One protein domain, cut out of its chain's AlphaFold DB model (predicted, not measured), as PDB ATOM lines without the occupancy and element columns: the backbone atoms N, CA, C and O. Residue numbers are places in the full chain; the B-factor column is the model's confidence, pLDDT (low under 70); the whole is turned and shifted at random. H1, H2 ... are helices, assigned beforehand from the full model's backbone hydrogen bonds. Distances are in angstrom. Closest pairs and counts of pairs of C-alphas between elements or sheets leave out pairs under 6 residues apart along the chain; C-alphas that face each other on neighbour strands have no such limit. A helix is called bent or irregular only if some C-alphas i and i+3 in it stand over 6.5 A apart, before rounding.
ATOM      1  N   SER A  32     -15.586 129.799  96.544       77.12
ATOM      2  CA  SER A  32     -16.156 128.445  96.626       77.12
ATOM      3  C   SER A  32     -15.101 127.328  96.551       77.12
ATOM      4  O   SER A  32     -15.243 126.326  97.248       77.12
ATOM      5  N   LEU A  33     -14.059 127.476  95.724       77.81
ATOM      6  CA  LEU A  33     -12.950 126.514  95.617       77.81
ATOM      7  C   LEU A  33     -12.010 126.583  96.828       77.81
ATOM      8  O   LEU A  33     -11.556 125.552  97.315       77.81
ATOM      9  N   GLU A  34     -11.753 127.784  97.344       79.62
ATOM     10  CA  GLU A  34     -10.981 128.033  98.563       79.62
ATOM     11  C   GLU A  34     -11.690 127.440  99.787       79.62
ATOM     12  O   GLU A  34     -11.049 126.754 100.584       79.62
ATOM     13  N   GLN A  35     -13.014 127.608  99.901       83.69
ATOM     14  CA  GLN A  35     -13.822 126.964 100.940       83.69
ATOM     15  C   GLN A  35     -13.794 125.433 100.811       83.69
ATOM     16  O   GLN A  35     -13.527 124.746 101.796       83.69
ATOM     17  N   GLN A  36     -13.981 124.886  99.604       84.88
ATOM     18  CA  GLN A  36     -13.891 123.438  99.370       84.88
ATOM     19  C   GLN A  36     -12.498 122.882  99.731       84.88
ATOM     20  O   GLN A  36     -12.384 121.785 100.285       84.88
ATOM     21  N   LEU A  37     -11.430 123.636  99.459       88.06
ATOM     22  CA  LEU A  37     -10.060 123.268  99.817       88.06
ATOM     23  C   LEU A  37      -9.831 123.348 101.336       88.06
ATOM     24  O   LEU A  37      -9.187 122.461 101.894       88.06
ATOM     25  N   GLN A  38     -10.405 124.342 102.023       88.56
ATOM     26  CA  GLN A  38     -10.397 124.424 103.489       88.56
ATOM     27  C   GLN A  38     -11.158 123.261 104.142       88.56
ATOM     28  O   GLN A  38     -10.656 122.687 105.110       88.56
ATOM     29  N   GLU A  39     -12.330 122.875 103.633       90.38
ATOM     30  CA  GLU A  39     -13.070 121.696 104.114       90.38
ATOM     31  C   GLU A  39     -12.289 120.402 103.863       90.38
ATOM     32  O   GLU A  39     -12.115 119.600 104.779       90.38
ATOM     33  N   THR A  40     -11.736 120.227 102.658       88.38
ATOM     34  CA  THR A  40     -10.911 119.055 102.311       88.38
ATOM     35  C   THR A  40      -9.691 118.941 103.231       88.38
ATOM     36  O   THR A  40      -9.380 117.855 103.718       88.38
ATOM     37  N   ASN A  41      -9.016 120.055 103.527       91.19
ATOM     38  CA  ASN A  41      -7.855 120.069 104.417       91.19
ATOM     39  C   ASN A  41      -8.239 119.745 105.877       91.19
ATOM     40  O   ASN A  41      -7.542 118.985 106.544       91.19
ATOM     41  N   GLN A  42      -9.389 120.239 106.356       90.94
ATOM     42  CA  GLN A  42      -9.937 119.867 107.670       90.94
ATOM     43  C   GLN A  42     -10.311 118.378 107.746       90.94
ATOM     44  O   GLN A  42     -10.041 117.734 108.758       90.94
ATOM     45  N   GLN A  43     -10.868 117.799 106.677       89.69
ATOM     46  CA  GLN A  43     -11.153 116.361 106.599       89.69
ATOM     47  C   GLN A  43      -9.863 115.523 106.626       89.69
ATOM     48  O   GLN A  43      -9.795 114.526 107.342       89.69
ATOM     49  N   VAL A  44      -8.812 115.943 105.909       92.81
ATOM     50  CA  VAL A  44      -7.490 115.285 105.941       92.81
ATOM     51  C   VAL A  44      -6.839 115.390 107.325       92.81
ATOM     52  O   VAL A  44      -6.280 114.400 107.804       92.81
ATOM     53  N   ALA A  45      -6.951 116.538 108.000       90.88
ATOM     54  CA  ALA A  45      -6.493 116.700 109.379       90.88
ATOM     55  C   ALA A  45      -7.249 115.762 110.337       90.88
ATOM     56  O   ALA A  45      -6.619 114.967 111.028       90.88
ATOM     57  N   ALA A  46      -8.586 115.745 110.291       87.62
ATOM     58  CA  ALA A  46      -9.409 114.869 111.128       87.62
ATOM     59  C   ALA A  46      -9.127 113.370 110.892       87.62
ATOM     60  O   ALA A  46      -9.073 112.596 111.848       87.62
ATOM     61  N   LEU A  47      -8.888 112.952 109.643       86.44
ATOM     62  CA  LEU A  47      -8.452 111.587 109.319       86.44
ATOM     63  C   LEU A  47      -7.047 111.281 109.863       86.44
ATOM     64  O   LEU A  47      -6.801 110.165 110.319       86.44
ATOM     65  N   THR A  48      -6.139 112.260 109.846       86.25
ATOM     66  CA  THR A  48      -4.776 112.128 110.388       86.25
ATOM     67  C   THR A  48      -4.791 112.021 111.913       86.25
ATOM     68  O   THR A  48      -4.122 111.152 112.471       86.25
ATOM     69  N   ASP A  49      -5.601 112.832 112.592       84.94
ATOM     70  CA  ASP A  49      -5.776 112.779 114.046       84.94
ATOM     71  C   ASP A  49      -6.477 111.490 114.483       84.94
ATOM     72  O   ASP A  49      -6.031 110.847 115.433       84.94
ATOM     73  N   LEU A  50      -7.501 111.037 113.751       84.81
ATOM     74  CA  LEU A  50      -8.148 109.748 114.002       84.81
ATOM     75  C   LEU A  50      -7.172 108.581 113.779       84.81
ATOM     76  O   LEU A  50      -7.138 107.650 114.588       84.81
ATOM     77  N   PHE A  51      -6.339 108.639 112.734       82.75
ATOM     78  CA  PHE A  51      -5.288 107.647 112.506       82.75
ATOM     79  C   PHE A  51      -4.258 107.649 113.641       82.75
ATOM     80  O   PHE A  51      -3.920 106.589 114.164       82.75
ATOM     81  N   ASN A  52      -3.797 108.819 114.087       81.88
ATOM     82  CA  ASN A  52      -2.860 108.922 115.205       81.88
ATOM     83  C   ASN A  52      -3.483 108.415 116.517       81.88
ATOM     84  O   ASN A  52      -2.848 107.633 117.222       81.88
ATOM     85  N   ALA A  53      -4.732 108.770 116.822       79.00
ATOM     86  CA  ALA A  53      -5.427 108.323 118.029       79.00
ATOM     87  C   ALA A  53      -5.612 106.793 118.093       79.00
ATOM     88  O   ALA A  53      -5.521 106.216 119.173       79.00
ATOM     89  N   ASN A  54      -5.838 106.134 116.949       73.31
ATOM     90  CA  ASN A  54      -6.074 104.685 116.884       73.31
ATOM     91  C   ASN A  54      -4.802 103.853 116.620       73.31
ATOM     92  O   ASN A  54      -4.736 102.703 117.045       73.31
ATOM     93  N   PHE A  55      -3.798 104.402 115.924       69.69
ATOM     94  CA  PHE A  55      -2.642 103.642 115.421       69.69
ATOM     95  C   PHE A  55      -1.265 104.177 115.854       69.69
ATOM     96  O   PHE A  55      -0.264 103.519 115.577       69.69
ATOM     97  N   SER A  56      -1.162 105.311 116.561       65.38
ATOM     98  CA  SER A  56       0.128 105.763 117.131       65.38
ATOM     99  C   SER A  56       0.636 104.821 118.237       65.38
ATOM    100  O   SER A  56       1.840 104.627 118.395       65.38
ATOM    101  N   SER A  57      -0.286 104.174 118.955       61.59
ATOM    102  CA  SER A  57      -0.007 103.140 119.960       61.59
ATOM    103  C   SER A  57       0.361 101.773 119.368       61.59
ATOM    104  O   SER A  57       0.929 100.949 120.084       61.59
ATOM    105  N   VAL A  58       0.071 101.514 118.085       62.91
ATOM    106  CA  VAL A  58       0.432 100.250 117.428       62.91
ATOM    107  C   VAL A  58       1.943 100.252 117.167       62.91
ATOM    108  O   VAL A  58       2.432 101.077 116.385       62.91
ATOM    109  N   PRO A  59       2.721  99.349 117.793       64.00
ATOM    110  CA  PRO A  59       4.170  99.394 117.693       64.00
ATOM    111  C   PRO A  59       4.600  99.050 116.264       64.00
ATOM    112  O   PRO A  59       4.316  97.966 115.755       64.00
ATOM    113  N   LYS A  60       5.324  99.972 115.615       72.44
ATOM    114  CA  LYS A  60       5.825  99.851 114.228       72.44
ATOM    115  C   LYS A  60       7.018  98.885 114.124       72.44
ATOM    116  O   LYS A  60       8.096  99.248 113.638       72.44
ATOM    117  N   ILE A  61       6.826  97.667 114.630       78.88
ATOM    118  CA  ILE A  61       7.804  96.579 114.635       78.88
ATOM    119  C   ILE A  61       8.234  96.225 113.211       78.88
ATOM    120  O   ILE A  61       7.449  96.281 112.264       78.88
ATOM    121  N   CYS A  62       9.502  95.863 113.051       84.00
ATOM    122  CA  CYS A  62      10.060  95.557 111.747       84.00
ATOM    123  C   CYS A  62       9.579  94.188 111.245       84.00
ATOM    124  O   CYS A  62      10.058  93.152 111.700       84.00
ATOM    125  N   GLY A  63       8.701  94.176 110.238       79.00
ATOM    126  CA  GLY A  63       8.202  92.942 109.608       79.00
ATOM    127  C   GLY A  63       9.266  92.074 108.911       79.00
ATOM    128  O   GLY A  63       8.958  90.964 108.488       79.00
ATOM    129  N   ILE A  64      10.507  92.559 108.793       83.06
ATOM    130  CA  ILE A  64      11.650  91.833 108.213       83.06
ATOM    131  C   ILE A  64      12.339  90.950 109.271       83.06
ATOM    132  O   ILE A  64      12.838  89.868 108.958       83.06
ATOM    133  N   CYS A  65      12.375  91.396 110.532       79.56
ATOM    134  CA  CYS A  65      13.304  90.884 111.536       79.56
ATOM    135  C   CYS A  65      12.587  90.243 112.730       79.56
ATOM    136  O   CYS A  65      11.749  90.853 113.386       79.56
ATOM    137  N   LYS A  66      12.993  89.018 113.090       74.12
ATOM    138  CA  LYS A  66      12.387  88.248 114.196       74.12
ATOM    139  C   LYS A  66      12.615  88.841 115.595       74.12
ATOM    140  O   LYS A  66      11.986  88.388 116.543       74.12
ATOM    141  N   GLN A  67      13.507  89.825 115.731       70.94
ATOM    142  CA  GLN A  67      14.018  90.309 117.019       70.94
ATOM    143  C   GLN A  67      13.193  91.441 117.664       70.94
ATOM    144  O   GLN A  67      13.609  91.972 118.688       70.94
ATOM    145  N   GLY A  68      12.037  91.815 117.102       70.88
ATOM    146  CA  GLY A  68      11.057  92.665 117.799       70.88
ATOM    147  C   GLY A  68      11.461  94.130 118.026       70.88
ATOM    148  O   GLY A  68      10.978  94.750 118.967       70.88
ATOM    149  N   HIS A  69      12.327  94.695 117.181       81.19
ATOM    150  CA  HIS A  69      12.651  96.128 117.189       81.19
ATOM    151  C   HIS A  69      11.729  96.925 116.251       81.19
ATOM    152  O   HIS A  69      11.095  96.370 115.350       81.19
ATOM    153  N   TYR A  70      11.697  98.248 116.422       83.00
ATOM    154  CA  TYR A  70      11.031  99.167 115.495       83.00
ATOM    155  C   TYR A  70      11.718  99.200 114.119       83.00
ATOM    156  O   TYR A  70      12.895  98.857 113.978       83.00
ATOM    157  N   THR A  71      10.977  99.607 113.088       81.94
ATOM    158  CA  THR A  71      11.465  99.627 111.695       81.94
ATOM    159  C   THR A  71      12.600 100.633 111.462       81.94
ATOM    160  O   THR A  71      13.484 100.353 110.657       81.94
ATOM    161  N   ASP A  72      12.635 101.750 112.194       79.44
ATOM    162  CA  ASP A  72      13.719 102.746 112.139       79.44
ATOM    163  C   ASP A  72      15.039 102.245 112.753       79.44
ATOM    164  O   ASP A  72      16.101 102.749 112.406       79.44
ATOM    165  N   LYS A  73      14.980 101.239 113.637       80.06
ATOM    166  CA  LYS A  73      16.146 100.632 114.312       80.06
ATOM    167  C   LYS A  73      16.452  99.241 113.765       80.06
ATOM    168  O   LYS A  73      16.732  98.312 114.519       80.06
ATOM    169  N   CYS A  74      16.287  99.072 112.457       84.19
ATOM    170  CA  CYS A  74      16.516  97.803 111.786       84.19
ATOM    171  C   CYS A  74      17.981  97.687 111.333       84.19
ATOM    172  O   CYS A  74      18.348  98.362 110.370       84.19
ATOM    173  N   PRO A  75      18.800  96.788 111.913       77.50
ATOM    174  CA  PRO A  75      20.203  96.643 111.512       77.50
ATOM    175  C   PRO A  75      20.363  96.138 110.072       77.50
ATOM    176  O   PRO A  75      21.368  96.407 109.419       77.50
ATOM    177  N   SER A  76      19.340  95.475 109.519       74.00
ATOM    178  CA  SER A  76      19.281  95.124 108.094       74.00
ATOM    179  C   SER A  76      19.000  96.316 107.165       74.00
ATOM    180  O   SER A  76      19.090  96.149 105.953       74.00
ATOM    181  N   LEU A  77      18.660  97.494 107.706       73.88
ATOM    182  CA  LEU A  77      18.511  98.759 106.973       73.88
ATOM    183  C   LEU A  77      19.637  99.764 107.287       73.88
ATOM    184  O   LEU A  77      19.935 100.607 106.440       73.88
ATOM    185  N   GLU A  78      20.303  99.662 108.443       65.38
ATOM    186  CA  GLU A  78      21.444 100.529 108.800       65.38
ATOM    187  C   GLU A  78      22.574 100.452 107.753       65.38
ATOM    188  O   GLU A  78      23.105 101.481 107.337       65.38
TER     189      GLU A  78
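AT A GLANCE: This is residues 32 to 78 of the 199 residues of the protein "General substrate transporter (ISS)" of Corchorus olitorius (UniProt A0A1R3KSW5). One long helix, H1, sticks out as a free arm, and at its far end the backbone loops round into a small head of mostly unnamed chain, residues 59 to 78, with the short helix H2 at its end. The arm makes most of the length. The printed part has 47 residues with two named helices, H1 then H2, and no named strand; its class is all helix, with 28 residues in named elements. It is extended, with a radius of gyration of the C-alphas of 17.3 A, and it spans 52 by 21 by 12 A, a rod in outline.

IN THESE COORDINATES: H1 is residues 32 to 55, 33.9 A from first to last C-alpha. It begins with C-alpha 32 at (-16.156, 128.445, 96.626) and ends with C-alpha 55 at (-2.642, 103.642, 115.421). H2 is residues 75 to 78, ending with C-alpha 78 at (21.444, 100.529, 108.800).

HOW THE PARTS SIT: Residues 32 to 58, of which 32 to 55 belong to H1, stand free: no C-alpha 8 or more residues away along the chain comes within 10 A of theirs. H1 and H2 are apart, with no C-alpha of the one within 8 A of the other. In H1 every O i to N i+4 pair is within hydrogen-bond range. H2 is too short for such a pair, and its one O i to N i+3 pair is not within range. Neither helix is bent.

THE WHOLE: The two C-alphas farthest apart are those of Ser 32 and Gln 67, at 52.7 A. The printed part has no cut. The link from H1 to H2, residues 56 to 74, is long, with 19 residues. The mean pLDDT of the printed part is 80.0; residues 55 to 59 and residue 78 are under 70.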